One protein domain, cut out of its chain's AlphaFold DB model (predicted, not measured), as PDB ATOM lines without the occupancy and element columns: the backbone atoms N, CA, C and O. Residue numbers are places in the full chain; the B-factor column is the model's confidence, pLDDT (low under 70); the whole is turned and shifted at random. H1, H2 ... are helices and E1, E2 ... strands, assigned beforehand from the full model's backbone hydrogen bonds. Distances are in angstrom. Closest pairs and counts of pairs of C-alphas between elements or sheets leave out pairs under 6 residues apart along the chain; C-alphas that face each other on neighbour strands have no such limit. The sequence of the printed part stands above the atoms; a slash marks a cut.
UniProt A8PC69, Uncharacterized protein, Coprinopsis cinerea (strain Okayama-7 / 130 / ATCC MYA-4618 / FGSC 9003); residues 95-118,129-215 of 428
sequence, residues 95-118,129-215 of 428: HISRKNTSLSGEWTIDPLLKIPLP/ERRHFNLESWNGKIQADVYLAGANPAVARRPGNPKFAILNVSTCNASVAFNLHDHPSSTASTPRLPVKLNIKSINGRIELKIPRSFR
ATOM      1  N   HIS A  95     199.646 156.845 196.690       96.69
ATOM      2  CA  HIS A  95     198.668 156.381 195.709       96.69
ATOM      3  C   HIS A  95     197.486 155.690 196.394       96.69
ATOM      4  O   HIS A  95     197.655 154.664 197.051       96.69
ATOM      5  N   ILE A  96     196.282 156.234 196.215       97.50
ATOM      6  CA  ILE A  96     195.040 155.648 196.727       97.50
ATOM      7  C   ILE A  96     194.044 155.525 195.574       97.50
ATOM      8  O   ILE A  96     193.697 156.522 194.945       97.50
ATOM      9  N   SER A  97     193.556 154.309 195.327       97.50
ATOM     10  CA  SER A  97     192.548 154.027 194.300       97.50
ATOM     11  C   SER A  97     191.371 153.254 194.898       97.50
ATOM     12  O   SER A  97     191.557 152.253 195.599       97.50
ATOM     13  N   ARG A  98     190.143 153.729 194.667       97.75
ATOM     14  CA  ARG A  98     188.892 153.098 195.128       97.75
ATOM     15  C   ARG A  98     187.861 153.110 194.000       97.75
ATOM     16  O   ARG A  98     187.785 154.050 193.232       97.75
ATOM     17  N   LYS A  99     187.008 152.093 193.881       96.94
ATOM     18  CA  LYS A  99     185.977 152.092 192.819       96.94
ATOM     19  C   LYS A  99     184.700 152.810 193.257       96.94
ATOM     20  O   LYS A  99     184.286 153.772 192.630       96.94
ATOM     21  N   ASN A 100     184.100 152.395 194.366       96.88
ATOM     22  CA  ASN A 100     182.773 152.867 194.782       96.88
ATOM     23  C   ASN A 100     182.792 153.522 196.164       96.88
ATOM     24  O   ASN A 100     181.827 153.427 196.916       96.88
ATOM     25  N   THR A 101     183.915 154.136 196.529       97.81
ATOM     26  CA  THR A 101     184.109 154.698 197.866       97.81
ATOM     27  C   THR A 101     184.670 156.098 197.750       97.81
ATOM     28  O   THR A 101     185.607 156.340 196.982       97.81
ATOM     29  N   SER A 102     184.077 157.016 198.507       98.06
ATOM     30  CA  SER A 102     184.583 158.374 198.634       98.06
ATOM     31  C   SER A 102     185.968 158.370 199.280       98.06
ATOM     32  O   SER A 102     186.253 157.564 200.164       98.06
ATOM     33  N   LEU A 103     186.826 159.271 198.823       98.38
ATOM     34  CA  LEU A 103     188.150 159.508 199.379       98.38
ATOM     35  C   LEU A 103     188.111 160.833 200.123       98.38
ATOM     36  O   LEU A 103     187.796 161.858 199.526       98.38
ATOM     37  N   SER A 104     188.424 160.810 201.414       98.25
ATOM     38  CA  SER A 104     188.587 162.024 202.200       98.25
ATOM     39  C   SER A 104     189.802 161.915 203.101       98.25
ATOM     40  O   SER A 104     190.045 160.846 203.664       98.25
ATOM     41  N   GLY A 105     190.577 162.989 203.199       97.62
ATOM     42  CA  GLY A 105     191.740 163.026 204.069       97.62
ATOM     43  C   GLY A 105     192.582 164.281 203.900       97.62
ATOM     44  O   GLY A 105     192.368 165.087 202.993       97.62
ATOM     45  N   GLU A 106     193.549 164.385 204.801       97.94
ATOM     46  CA  GLU A 106     194.542 165.444 204.873       97.94
ATOM     47  C   GLU A 106     195.930 164.822 204.692       97.94
ATOM     48  O   GLU A 106     196.250 163.815 205.336       97.94
ATOM     49  N   TRP A 107     196.757 165.390 203.815       98.31
ATOM     50  CA  TRP A 107     198.083 164.853 203.510       98.31
ATOM     51  C   TRP A 107     199.126 165.954 203.371       98.31
ATOM     52  O   TRP A 107     198.895 166.968 202.722       98.31
ATOM     53  N   THR A 108     200.318 165.696 203.900       98.00
ATOM     54  CA  THR A 108     201.497 166.536 203.668       98.00
ATOM     55  C   THR A 108     202.405 165.839 202.662       98.00
ATOM     56  O   THR A 108     202.832 164.706 202.895       98.00
ATOM     57  N   ILE A 109     202.705 166.496 201.544       98.19
ATOM     58  CA  ILE A 109     203.543 165.953 200.473       98.19
ATOM     59  C   ILE A 109     204.886 166.675 200.459       98.19
ATOM     60  O   ILE A 109     204.944 167.895 200.299       98.19
ATOM     61  N   ASP A 110     205.961 165.904 200.597       97.62
ATOM     62  CA  ASP A 110     207.338 166.369 200.428       97.62
ATOM     63  C   ASP A 110     207.961 165.669 199.211       97.62
ATOM     64  O   ASP A 110     208.377 164.510 199.311       97.62
ATOM     65  N   PRO A 111     208.042 166.342 198.049       96.94
ATOM     66  CA  PRO A 111     208.622 165.744 196.851       96.94
ATOM     67  C   PRO A 111     210.113 165.411 196.994       96.94
ATOM     68  O   PRO A 111     210.618 164.547 196.277       96.94
ATOM     69  N   LEU A 112     210.830 166.072 197.911       96.19
ATOM     70  CA  LEU A 112     212.259 165.847 198.141       96.19
ATOM     71  C   LEU A 112     212.529 164.677 199.095       96.19
ATOM     72  O   LEU A 112     213.684 164.258 199.236       96.19
ATOM     73  N   LEU A 113     211.490 164.118 199.723       96.62
ATOM     74  CA  LEU A 113     211.615 162.945 200.575       96.62
ATOM     75  C   LEU A 113     212.027 161.729 199.734       96.62
ATOM     76  O   LEU A 113     211.264 161.218 198.909       96.62
ATOM     77  N   LYS A 114     213.255 161.254 199.961       95.44
ATOM     78  CA  LYS A 114     213.832 160.111 199.250       95.44
ATOM     79  C   LYS A 114     213.323 158.799 199.834       95.44
ATOM     80  O   LYS A 114     213.601 158.479 200.987       95.44
ATOM     81  N   ILE A 115     212.640 158.019 199.004       94.62
ATOM     82  CA  ILE A 115     212.244 156.643 199.312       94.62
ATOM     83  C   ILE A 115     213.134 155.704 198.483       94.62
ATOM     84  O   ILE A 115     213.276 155.927 197.277       94.62
ATOM     85  N   PRO A 116     213.763 154.675 199.088       95.12
ATOM     86  CA  PRO A 116     214.580 153.716 198.350       95.12
ATOM     87  C   PRO A 116     213.806 153.078 197.190       95.12
ATOM     88  O   PRO A 116     212.688 152.605 197.381       95.12
ATOM     89  N   LEU A 117     214.418 153.015 195.999       92.00
ATOM     90  CA  LEU A 117     213.783 152.468 194.790       92.00
ATOM     91  C   LEU A 117     213.149 151.075 194.980       92.00
ATOM     92  O   LEU A 117     212.053 150.890 194.459       92.00
ATOM     93  N   PRO A 118     213.747 150.122 195.731       94.94
ATOM     94  CA  PRO A 118     213.137 148.805 195.945       94.94
ATOM     95  C   PRO A 118     211.797 148.840 196.692       94.94
ATOM     96  O   PRO A 118     211.046 147.874 196.645       94.94
ATOM     97  N   GLU A 129     207.933 159.496 184.668       93.50
ATOM     98  CA  GLU A 129     208.088 160.066 186.003       93.50
ATOM     99  C   GLU A 129     207.026 159.538 186.970       93.50
ATOM    100  O   GLU A 129     205.865 159.310 186.615       93.50
ATOM    101  N   ARG A 130     207.420 159.357 188.234       95.25
ATOM    102  CA  ARG A 130     206.508 158.949 189.309       95.25
ATOM    103  C   ARG A 130     205.739 160.153 189.829       95.25
ATOM    104  O   ARG A 130     206.321 161.186 190.143       95.25
ATOM    105  N   ARG A 131     204.433 159.983 190.019       96.69
ATOM    106  CA  ARG A 131     203.577 160.996 190.651       96.69
ATOM    107  C   ARG A 131     203.803 160.981 192.156       96.69
ATOM    108  O   ARG A 131     203.778 159.916 192.766       96.69
ATOM    109  N   HIS A 132     203.978 162.155 192.748       97.44
ATOM    110  CA  HIS A 132     204.196 162.304 194.189       97.44
ATOM    111  C   HIS A 132     202.887 162.089 194.965       97.44
ATOM    112  O   HIS A 132     202.898 161.643 196.112       97.44
ATOM    113  N   PHE A 133     201.753 162.351 194.310       98.12
ATOM    114  CA  PHE A 133     200.414 162.153 194.850       98.12
ATOM    115  C   PHE A 133     199.449 161.709 193.747       98.12
ATOM    116  O   PHE A 133     199.377 162.338 192.689       98.12
ATOM    117  N   ASN A 134     198.703 160.632 193.987       98.00
ATOM    118  CA  ASN A 134     197.692 160.123 193.070       98.00
ATOM    119  C   ASN A 134     196.443 159.649 193.827       98.00
ATOM    120  O   ASN A 134     196.498 158.647 194.543       98.00
ATOM    121  N   LEU A 135     195.313 160.330 193.633       98.38
ATOM    122  CA  LEU A 135     194.003 159.877 194.104       98.38
ATOM    123  C   LEU A 135     193.112 159.497 192.930       98.38
ATOM    124  O   LEU A 135     192.915 160.278 192.002       98.38
ATOM    125  N   GLU A 136     192.517 158.317 193.006       98.25
ATOM    126  CA  GLU A 136     191.606 157.821 191.989       98.25
ATOM    127  C   GLU A 136     190.336 157.264 192.638       98.25
ATOM    128  O   GLU A 136     190.395 156.394 193.509       98.25
ATOM    129  N   SER A 137     189.169 157.755 192.213       98.00
ATOM    130  CA  SER A 137     187.890 157.163 192.605       98.00
ATOM    131  C   SER A 137     186.911 157.062 191.448       98.00
ATOM    132  O   SER A 137     186.625 158.065 190.819       98.00
ATOM    133  N   TRP A 138     186.327 155.900 191.156       97.31
ATOM    134  CA  TRP A 138     185.409 155.797 190.007       97.31
ATOM    135  C   TRP A 138     184.061 156.499 190.270       97.31
ATOM    136  O   TRP A 138     183.673 157.404 189.530       97.31
ATOM    137  N   ASN A 139     183.384 156.142 191.360       97.50
ATOM    138  CA  ASN A 139     182.065 156.670 191.736       97.50
ATOM    139  C   ASN A 139     182.061 157.452 193.060       97.50
ATOM    140  O   ASN A 139     181.018 157.964 193.460       97.50
ATOM    141  N   GLY A 140     183.182 157.507 193.779       97.44
ATOM    142  CA  GLY A 140     183.255 158.160 195.083       97.44
ATOM    143  C   GLY A 140     183.687 159.617 194.996       97.44
ATOM    144  O   GLY A 140     184.582 159.960 194.226       97.44
ATOM    145  N   LYS A 141     183.086 160.469 195.836       98.25
ATOM    146  CA  LYS A 141     183.505 161.869 196.000       98.25
ATOM    147  C   LYS A 141     184.951 161.918 196.485       98.25
ATOM    148  O   LYS A 141     185.315 161.144 197.368       98.25
ATOM    149  N   ILE A 142     185.746 162.844 195.961       98.50
ATOM    150  CA  ILE A 142     187.093 163.115 196.472       98.50
ATOM    151  C   ILE A 142     187.067 164.449 197.219       98.50
ATOM    152  O   ILE A 142     186.628 165.455 196.668       98.50
ATOM    153  N   GLN A 143     187.508 164.452 198.473       98.56
ATOM    154  CA  GLN A 143     187.698 165.645 199.294       98.56
ATOM    155  C   GLN A 143     189.092 165.601 199.917       98.56
ATOM    156  O   GLN A 143     189.321 164.838 200.850       98.56
ATOM    157  N   ALA A 144     190.023 166.369 199.373       98.38
ATOM    158  CA  ALA A 144     191.428 166.273 199.730       98.38
ATOM    159  C   ALA A 144     191.985 167.623 200.159       98.38
ATOM    160  O   ALA A 144     191.891 168.584 199.399       98.38
ATOM    161  N   ASP A 145     192.609 167.642 201.331       98.38
ATOM    162  CA  ASP A 145     193.386 168.763 201.846       98.38
ATOM    163  C   ASP A 145     194.871 168.385 201.750       98.38
ATOM    164  O   ASP A 145     195.326 167.420 202.370       98.38
ATOM    165  N   VAL A 146     195.625 169.075 200.894       98.25
ATOM    166  CA  VAL A 146     197.013 168.721 200.564       98.25
ATOM    167  C   VAL A 146     197.943 169.884 200.871       98.25
ATOM    168  O   VAL A 146     197.843 170.940 200.256       98.25
ATOM    169  N   TYR A 147     198.901 169.658 201.766       98.06
ATOM    170  CA  TYR A 147     199.948 170.614 202.116       98.06
ATOM    171  C   TYR A 147     201.241 170.271 201.384       98.06
ATOM    172  O   TYR A 147     201.728 169.142 201.471       98.06
ATOM    173  N   LEU A 148     201.829 171.243 200.688       97.88
ATOM    174  CA  LEU A 148     203.138 171.083 200.052       97.88
ATOM    175  C   LEU A 148     204.249 171.551 200.987       97.88
ATOM    176  O   LEU A 148     204.301 172.725 201.361       97.88
ATOM    177  N   ALA A 149     205.150 170.637 201.348       96.69
ATOM    178  CA  ALA A 149     206.305 170.964 202.172       96.69
ATOM    179  C   ALA A 149     207.227 171.973 201.463       96.69
ATOM    180  O   ALA A 149     207.450 171.906 200.249       96.69
ATOM    181  N   GLY A 150     207.782 172.906 202.240       93.00
ATOM    182  CA  GLY A 150     208.808 173.827 201.760       93.00
ATOM    183  C   GLY A 150     210.065 173.073 201.328       93.00
ATOM    184  O   GLY A 150     210.492 172.125 201.988       93.00
ATOM    185  N   ALA A 151     210.679 173.506 200.232       91.75
ATOM    186  CA  ALA A 151     211.894 172.920 199.699       91.75
ATOM    187  C   ALA A 151     213.080 173.854 199.934       91.75
ATOM    188  O   ALA A 151     213.018 175.058 199.694       91.75
ATOM    189  N   ASN A 152     214.207 173.293 200.374       92.25
ATOM    190  CA  ASN A 152     215.456 174.043 200.356       92.25
ATOM    191  C   ASN A 152     215.896 174.207 198.886       92.25
ATOM    192  O   ASN A 152     216.147 173.190 198.227       92.25
ATOM    193  N   PRO A 153     216.040 175.440 198.362       88.50
ATOM    194  CA  PRO A 153     216.357 175.669 196.952       88.50
ATOM    195  C   PRO A 153     217.701 175.054 196.539       88.50
ATOM    196  O   PRO A 153     217.840 174.558 195.420       88.50
ATOM    197  N   ALA A 154     218.677 174.989 197.452       90.00
ATOM    198  CA  ALA A 154     219.971 174.351 197.202       90.00
ATOM    199  C   ALA A 154     219.870 172.822 197.078       90.00
ATOM    200  O   ALA A 154     220.734 172.185 196.474       90.00
ATOM    201  N   VAL A 155     218.832 172.215 197.661       91.62
ATOM    202  CA  VAL A 155     218.536 170.786 197.499       91.62
ATOM    203  C   VAL A 155     217.710 170.576 196.236       91.62
ATOM    204  O   VAL A 155     218.077 169.730 195.427       91.62
ATOM    205  N   ALA A 156     216.660 171.368 196.021       90.31
ATOM    206  CA  ALA A 156     215.781 171.273 194.853       90.31
ATOM    207  C   ALA A 156     216.533 171.338 193.512       90.31
ATOM    208  O   ALA A 156     216.203 170.608 192.584       90.31
ATOM    209  N   ARG A 157     217.587 172.161 193.425       89.69
ATOM    210  CA  ARG A 157     218.385 172.350 192.199       89.69
ATOM    211  C   ARG A 157     219.389 171.229 191.904       89.69
ATOM    212  O   ARG A 157     220.060 171.276 190.877       89.69
ATOM    213  N   ARG A 158     219.549 170.237 192.787       92.94
ATOM    214  CA  ARG A 158     220.520 169.152 192.564       92.94
ATOM    215  C   ARG A 158     220.043 168.214 191.448       92.94
ATOM    216  O   ARG A 158     218.863 167.859 191.434       92.94
ATOM    217  N   PRO A 159     220.945 167.732 190.575       92.69
ATOM    218  CA  PRO A 159     220.606 166.717 189.585       92.69
ATOM    219  C   PRO A 159     219.955 165.486 190.229       92.69
ATOM    220  O   PRO A 159     220.402 165.009 191.275       92.69
ATOM    221  N   GLY A 160     218.892 164.983 189.604       90.56
ATOM    222  CA  GLY A 160     218.131 163.824 190.081       90.56
ATOM    223  C   GLY A 160     217.062 164.130 191.135       90.56
ATOM    224  O   GLY A 160     216.292 163.231 191.470       90.56
ATOM    225  N   ASN A 161     216.971 165.364 191.640       93.44
ATOM    226  CA  ASN A 161     215.831 165.784 192.454       93.44
ATOM    227  C   ASN A 161     214.676 166.281 191.562       93.44
ATOM    228  O   ASN A 161     214.921 166.804 190.470       93.44
ATOM    229  N   PRO A 162     213.415 166.113 192.000       93.25
ATOM    230  CA  PRO A 162     212.268 166.547 191.220       93.25
ATOM    231  C   PRO A 162     212.223 168.072 191.112       93.25
ATOM    232  O   PRO A 162     212.364 168.785 192.106       93.25
ATOM    233  N   LYS A 163     211.963 168.561 189.897       93.94
ATOM    234  CA  LYS A 163     211.726 169.987 189.627       93.94
ATOM    235  C   LYS A 163     210.312 170.428 190.022       93.94
ATOM    236  O   LYS A 163     210.107 171.593 190.335       93.94
ATOM    237  N   PHE A 164     209.357 169.492 190.013       95.81
ATOM    238  CA  PHE A 164     207.939 169.756 190.244       95.81
ATOM    239  C   PHE A 164     207.323 168.760 191.230       95.81
ATOM    240  O   PHE A 164     207.622 167.564 191.195       95.81
ATOM    241  N   ALA A 165     206.373 169.231 192.036       97.19
ATOM    242  CA  ALA A 165     205.433 168.384 192.758       97.19
ATOM    243  C   ALA A 165     204.319 167.923 191.801       97.19
ATOM    244  O   ALA A 165     203.430 168.688 191.441       97.19
ATOM    245  N   ILE A 166     204.375 166.667 191.362       97.62
ATOM    246  CA  ILE A 166     203.398 166.089 190.419       97.62
ATOM    247  C   ILE A 166     202.230 165.468 191.187       97.62
ATOM    248  O   ILE A 166     202.404 164.437 191.847       97.62
ATOM    249  N   LEU A 167     201.048 166.074 191.064       98.31
ATOM    250  CA  LEU A 167     199.821 165.676 191.750       98.31
ATOM    251  C   LEU A 167     198.750 165.293 190.724       98.31
ATOM    252  O   LEU A 167     198.509 166.021 189.761       98.31
ATOM    253  N   ASN A 168     198.068 164.171 190.938       98.31
ATOM    254  CA  ASN A 168     196.968 163.744 190.083       98.31
ATOM    255  C   ASN A 168     195.749 163.322 190.901       98.31
ATOM    256  O   ASN A 168     195.857 162.569 191.868       98.31
ATOM    257  N   VAL A 169     194.579 163.783 190.476       98.62
ATOM    258  CA  VAL A 169     193.293 163.451 191.080       98.62
ATOM    259  C   VAL A 169     192.307 163.134 189.969       98.62
ATOM    260  O   VAL A 169     192.088 163.947 189.075       98.62
ATOM    261  N   SER A 170     191.696 161.957 189.997       98.25
ATOM    262  CA  SER A 170     190.746 161.573 188.955       98.25
ATOM    263  C   SER A 170     189.523 160.857 189.492       98.25
ATOM    264  O   SER A 170     189.617 159.960 190.330       98.25
ATOM    265  N   THR A 171     188.367 161.213 188.940       98.00
ATOM    266  CA  THR A 171     187.116 160.492 189.142       98.00
ATOM    267  C   THR A 171     186.283 160.399 187.868       98.00
ATOM    268  O   THR A 171     186.520 161.123 186.905       98.00
ATOM    269  N   CYS A 172     185.338 159.464 187.813       96.75
ATOM    270  CA  CYS A 172     184.425 159.331 186.679       96.75
ATOM    271  C   CYS A 172     183.122 160.084 186.974       96.75
ATOM    272  O   CYS A 172     182.775 161.040 186.281       96.75
ATOM    273  N   ASN A 173     182.434 159.717 188.054       96.31
ATOM    274  CA  ASN A 173     181.047 160.136 188.273       96.31
ATOM    275  C   ASN A 173     180.820 161.036 189.489       96.31
ATOM    276  O   ASN A 173     179.677 161.383 189.772       96.31
ATOM    277  N   ALA A 174     181.870 161.412 190.215       96.88
ATOM    278  CA  ALA A 174     181.728 162.134 191.471       96.88
ATOM    279  C   ALA A 174     182.408 163.504 191.463       96.88
ATOM    280  O   ALA A 174     183.232 163.823 190.606       96.88
ATOM    281  N   SER A 175     182.029 164.336 192.433       97.81
ATOM    282  CA  SER A 175     182.647 165.645 192.630       97.81
ATOM    283  C   SER A 175     184.030 165.532 193.267       97.81
ATOM    284  O   SER A 175     184.314 164.604 194.031       97.81
ATOM    285  N   VAL A 176     184.876 166.510 192.954       98.38
ATOM    286  CA  VAL A 176     186.206 166.687 193.532       98.38
ATOM    287  C   VAL A 176     186.237 168.035 194.240       98.38
ATOM    288  O   VAL A 176     185.986 169.056 193.609       98.38
ATOM    289  N   ALA A 177     186.547 168.031 195.531       98.31
ATOM    290  CA  ALA A 177     186.933 169.209 196.296       98.31
ATOM    291  C   ALA A 177     188.405 169.038 196.682       98.31
ATOM    292  O   ALA A 177     188.737 168.158 197.476       98.31
ATOM    293  N   PHE A 178     189.286 169.808 196.057       98.50
ATOM    294  CA  PHE A 178     190.725 169.707 196.249       98.50
ATOM    295  C   PHE A 178     191.260 171.032 196.773       98.50
ATOM    296  O   PHE A 178     191.187 172.043 196.075       98.50
ATOM    297  N   ASN A 179     191.809 171.015 197.980       98.44
ATOM    298  CA  ASN A 179     192.410 172.174 198.611       98.44
ATOM    299  C   ASN A 179     193.921 171.977 198.641       98.44
ATOM    300  O   ASN A 179     194.429 171.036 199.251       98.44
ATOM    301  N   LEU A 180     194.632 172.844 197.932       98.31
ATOM    302  CA  LEU A 180     196.080 172.906 197.946       98.31
ATOM    303  C   LEU A 180     196.508 174.025 198.893       98.31
ATOM    304  O   LEU A 180     196.089 175.168 198.724       98.31
ATOM    305  N   HIS A 181     197.373 173.686 199.837       97.75
ATOM    306  CA  HIS A 181     197.894 174.585 200.853       97.75
ATOM    307  C   HIS A 181     199.417 174.661 200.778       97.75
ATOM    308  O   HIS A 181     200.101 173.672 200.481       97.75
ATOM    309  N   ASP A 182     199.957 175.818 201.144       96.50
ATOM    310  CA  ASP A 182     201.354 175.890 201.551       96.50
ATOM    311  C   ASP A 182     201.495 175.281 202.946       96.50
ATOM    312  O   ASP A 182     200.708 175.559 203.853       96.50
ATOM    313  N   HIS A 183     202.508 174.440 203.146       96.12
ATOM    314  CA  HIS A 183     202.830 173.984 204.493       96.12
ATOM    315  C   HIS A 183     203.339 175.179 205.322       96.12
ATOM    316  O   HIS A 183     204.102 175.988 204.793       96.12
ATOM    317  N   PRO A 184     203.028 175.294 206.627       92.88
ATOM    318  CA  PRO A 184     203.487 176.416 207.466       92.88
ATOM    319  C   PRO A 184     205.012 176.521 207.606       92.88
ATOM    320  O   PRO A 184     205.528 177.553 208.018       92.88
ATOM    321  N   SER A 185     205.748 175.450 207.293       90.00
ATOM    322  CA  SER A 185     207.215 175.492 207.226       90.00
ATOM    323  C   SER A 185     207.742 176.093 205.920       90.00
ATOM    324  O   SER A 185     208.956 176.278 205.779       90.00
ATOM    325  N   SER A 186     206.864 176.359 204.948       90.69
ATOM    326  CA  SER A 186     207.225 177.089 203.746       90.69
ATOM    327  C   SER A 186     207.359 178.560 204.099       90.69
ATOM    328  O   SER A 186     206.429 179.214 204.560       90.69
ATOM    329  N   THR A 187     208.568 179.064 203.916       92.50
ATOM    330  CA  THR A 187     208.915 180.464 204.138       92.50
ATOM    331  C   THR A 187     209.561 181.007 202.870       92.50
ATOM    332  O   THR A 187     209.862 180.246 201.952       92.50
ATOM    333  N   ALA A 188     209.838 182.309 202.809       89.75
ATOM    334  CA  ALA A 188     210.554 182.892 201.673       89.75
ATOM    335  C   ALA A 188     211.942 182.251 201.431       89.75
ATOM    336  O   ALA A 188     212.408 182.218 200.297       89.75
ATOM    337  N   SER A 189     212.594 181.712 202.471       90.12
ATOM    338  CA  SER A 189     213.880 181.006 202.348       90.12
ATOM    339  C   SER A 189     213.734 179.519 202.005       90.12
ATOM    340  O   SER A 189     214.676 178.897 201.510       90.12
ATOM    341  N   THR A 190     212.551 178.951 202.241       91.88
ATOM    342  CA  THR A 190     212.188 177.556 201.958       91.88
ATOM    343  C   THR A 190     210.895 177.498 201.138       91.88
ATOM    344  O   THR A 190     209.880 176.956 201.601       91.88
ATOM    345  N   PRO A 191     210.887 178.085 199.923       93.81
ATOM    346  CA  PRO A 191     209.699 178.072 199.086       93.81
ATOM    347  C   PRO A 191     209.339 176.629 198.733       93.81
ATOM    348  O   PRO A 191     210.214 175.772 198.583       93.81
ATOM    349  N   ARG A 192     208.048 176.326 198.608       94.75
ATOM    350  CA  ARG A 192     207.627 175.029 198.066       94.75
ATOM    351  C   ARG A 192     208.104 174.862 196.621       94.75
ATOM    352  O   ARG A 192     208.371 175.838 195.920       94.75
ATOM    353  N   LEU A 193     208.170 173.615 196.167       95.62
ATOM    354  CA  LEU A 193     208.396 173.342 194.752       95.62
ATOM    355  C   LEU A 193     207.196 173.798 193.905       95.62
ATOM    356  O   LEU A 193     206.054 173.750 194.384       95.62
ATOM    357  N   PRO A 194     207.442 174.176 192.639       96.25
ATOM    358  CA  PRO A 194     206.379 174.376 191.670       96.25
ATOM    359  C   PRO A 194     205.523 173.112 191.515       96.25
ATOM    360  O   PRO A 194     206.031 171.989 191.589       96.25
ATOM    361  N   VAL A 195     204.216 173.266 191.319       97.50
ATOM    362  CA  VAL A 195     203.267 172.145 191.248       97.50
ATOM    363  C   VAL A 195     202.852 171.852 189.807       97.50
ATOM    364  O   VAL A 195     202.608 172.762 189.029       97.50
ATOM    365  N   LYS A 196     202.734 170.570 189.448       97.56
ATOM    366  CA  LYS A 196     202.045 170.090 188.240       97.56
ATOM    367  C   LYS A 196     200.819 169.299 188.696       97.56
ATOM    368  O   LYS A 196     200.926 168.114 189.012       97.56
ATOM    369  N   LEU A 197     199.671 169.967 188.784       98.31
ATOM    370  CA  LEU A 197     198.409 169.411 189.275       98.31
ATOM    371  C   LEU A 197     197.467 169.073 188.116       98.31
ATOM    372  O   LEU A 197     197.129 169.930 187.302       98.31
ATOM    373  N   ASN A 198     196.995 167.830 188.077       98.38
ATOM    374  CA  ASN A 198     195.987 167.371 187.129       98.38
ATOM    375  C   ASN A 198     194.735 166.884 187.870       98.38
ATOM    376  O   ASN A 198     194.823 165.945 188.663       98.38
ATOM    377  N   ILE A 199     193.579 167.501 187.612       98.56
ATOM    378  CA  ILE A 199     192.287 167.069 188.158       98.56
ATOM    379  C   ILE A 199     191.327 166.732 187.022       98.56
ATOM    380  O   ILE A 199     191.007 167.581 186.188       98.56
ATOM    381  N   LYS A 200     190.808 165.502 187.016       98.38
ATOM    382  CA  LYS A 200     189.839 165.037 186.015       98.38
ATOM    383  C   LYS A 200     188.561 164.523 186.665       98.38
ATOM    384  O   LYS A 200     188.619 163.718 187.590       98.38
ATOM    385  N   SER A 201     187.409 164.931 186.145       97.88
ATOM    386  CA  SER A 201     186.109 164.341 186.485       97.88
ATOM    387  C   SER A 201     185.205 164.295 185.264       97.88
ATOM    388  O   SER A 201     185.026 165.323 184.638       97.88
ATOM    389  N   ILE A 202     184.586 163.171 184.895       96.50
ATOM    390  CA  ILE A 202     183.717 163.155 183.698       96.50
ATOM    391  C   ILE A 202     182.404 163.899 183.977       96.50
ATOM    392  O   ILE A 202     182.044 164.822 183.241       96.50
ATOM    393  N   ASN A 203     181.713 163.541 185.061       95.94
ATOM    394  CA  ASN A 203     180.365 164.044 185.359       95.94
ATOM    395  C   ASN A 203     180.265 164.883 186.636       95.94
ATOM    396  O   ASN A 203     179.189 165.387 186.948       95.94
ATOM    397  N   GLY A 204     181.342 165.016 187.406       94.88
ATOM    398  CA  GLY A 204     181.290 165.681 188.698       94.88
ATOM    399  C   GLY A 204     181.944 167.051 188.722       94.88
ATOM    400  O   GLY A 204     182.925 167.324 188.036       94.88
ATOM    401  N   ARG A 205     181.380 167.917 189.565       96.94
ATOM    402  CA  ARG A 205     181.884 169.269 189.813       96.94
ATOM    403  C   ARG A 205     183.305 169.216 190.368       96.94
ATOM    404  O   ARG A 205     183.574 168.408 191.256       96.94
ATOM    405  N   ILE A 206     184.160 170.116 189.893       98.00
ATOM    406  CA  ILE A 206     185.506 170.321 190.430       98.00
ATOM    407  C   ILE A 206     185.518 171.648 191.190       98.00
ATOM    408  O   ILE A 206     185.154 172.689 190.647       98.00
ATOM    409  N   GLU A 207     185.915 171.600 192.453       97.94
ATOM    410  CA  GLU A 207     186.217 172.756 193.291       97.94
ATOM    411  C   GLU A 207     187.693 172.673 193.667       97.94
ATOM    412  O   GLU A 207     188.116 171.729 194.334       97.94
ATOM    413  N   LEU A 208     188.475 173.627 193.173       98.19
ATOM    414  CA  LEU A 208     189.896 173.745 193.442       98.19
ATOM    415  C   LEU A 208     190.137 174.985 194.298       98.19
ATOM    416  O   LEU A 208     189.799 176.095 193.885       98.19
ATOM    417  N   LYS A 209     190.805 174.797 195.431       97.94
ATOM    418  CA  LYS A 209     191.420 175.887 196.179       97.94
ATOM    419  C   LYS A 209     192.932 175.837 196.027       97.94
ATOM    420  O   LYS A 209     193.520 174.770 196.181       97.94
ATOM    421  N   ILE A 210     193.543 176.968 195.699       97.88
ATOM    422  CA  ILE A 210     194.996 177.109 195.528       97.88
ATOM    423  C   ILE A 210     195.574 178.098 196.543       97.88
ATOM    424  O   ILE A 210     194.881 179.042 196.920       97.88
ATOM    425  N   PRO A 211     196.844 177.948 196.949       96.38
ATOM    426  CA  PRO A 211     197.460 178.893 197.863       96.38
ATOM    427  C   PRO A 211     197.744 180.227 197.169       96.38
ATOM    428  O   PRO A 211     198.006 180.282 195.966       96.38
ATOM    429  N   ARG A 212     197.793 181.327 197.928       93.19
ATOM    430  CA  ARG A 212     198.201 182.652 197.406       93.19
ATOM    431  C   ARG A 212     199.617 182.659 196.828       93.19
ATOM    432  O   ARG A 212     199.935 183.518 195.999       93.19
ATOM    433  N   SER A 213     200.473 181.729 197.254       92.94
ATOM    434  CA  SER A 213     201.811 181.523 196.692       92.94
ATOM    435  C   SER A 213     201.796 180.996 195.258       92.94
ATOM    436  O   SER A 213     202.838 181.054 194.612       92.94
ATOM    437  N   PHE A 214     200.651 180.520 194.757       94.75
ATOM    438  CA  PHE A 214     200.509 179.997 193.405       94.75
ATOM    439  C   PHE A 214     200.955 181.017 192.355       94.75
ATOM    440  O   PHE A 214     200.475 182.155 192.337       94.75
ATOM    441  N   ARG A 215     201.889 180.599 191.496       93.75
ATOM    442  CA  ARG A 215     202.412 181.377 190.368       93.75
ATOM    443  C   ARG A 215     202.456 180.505 189.131       93.75
ATOM    444  O   ARG A 215     203.445 179.812 188.897       93.75
TER     445      ARG A 215
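AT A GLANCE: This is residues 95 to 118 and 129 to 215 of the 428 residues of an uncharacterized protein of Coprinopsis cinerea (strain Okayama-7 / 130 / ATCC MYA-4618 / FGSC 9003) (UniProt A8PC69). The chain is wound in stacked turns that make a sandwich of two sheets face to face: each turn runs out along a strand of one sheet, E1 E3 E5 E7, and back along a strand of the other, E2 E4 E6 E8. Four tight links join the strands at one end of the sandwich; at the other end lie the longer loops, the cut and the small helix H1. The printed part has 111 residues, with named elements in the order E1 E2 E3 E4 H1 E5 E6 E7 E8; both sheets are parallel, ordered as above, and the class is mostly strand, though under half of the residues are in named elements. The whole is compact, with a radius of gyration of the C-alphas of 14.6 A, and flat, spanning 42 by 36 by 19 A.

HOW THE PARTS SIT: One sheet has E2, residues 103 to 109, E4, residues 142 to 148, E6, residues 176 to 182, and E8, residues 206 to 210; it is twisted, and its edge strands are E2 and E8. E2 and E4 are parallel at 8 degrees, with N 109 and O 147 2.8 A apart. E4 and E6 are parallel at 12 degrees, with N 146 and O 179 at 2.8 A, and E6 and E8 at 5 degrees, with N 178 and O 207 at 2.8 A; these N and O pairs are within hydrogen-bond range. The other sheet has E1, residues 95 to 98, E3, residues 133 to 137, E5, residues 165 to 171, and E7, residues 195 to 201, with E1 and E7 as edge strands. Within hydrogen-bond range here are N 96 and O 134 of E1 and E3, 2.9 A, N 135 and O 168 of E3 and E5, 2.9 A, and N 169 and O 198 of E5 and E7, 2.8 A. The two sheets are face to face as a sandwich, the parts of them that face each other 10.0 A centre to centre and the best planes of these parts 7 degrees apart. Between them, the closest C-alphas of E2 and E3 are those of Leu 103 and Ser 137, 7.2 A apart. H1, residues 153 to 156, is on neither sheet; it is too short for an O i to N i+4 pair, and its one O i to N i+3 pair is within range.

IN THESE COORDINATES: E1 begins at C-alpha 95, (198.668, 156.381, 195.709). E5 is 20.3 A long, E6 19.5 A, E7 19.4 A, E4 18.3 A and E2 16.7 A. E8 ends at C-alpha 210, (194.996, 177.109, 195.528).

THE WHOLE: The C-alphas farthest apart, those of Asn 100 and Ala 154, are 43.0 A apart. Residues 119 to 128 are not printed, and C-alphas 118 and 129 are 15.8 A apart across this cut, in the link E2 to E3. The link E6 to E7, residues 183 to 194, is long. The mean pLDDT of the printed part is 96.0, and no printed residue is under 70.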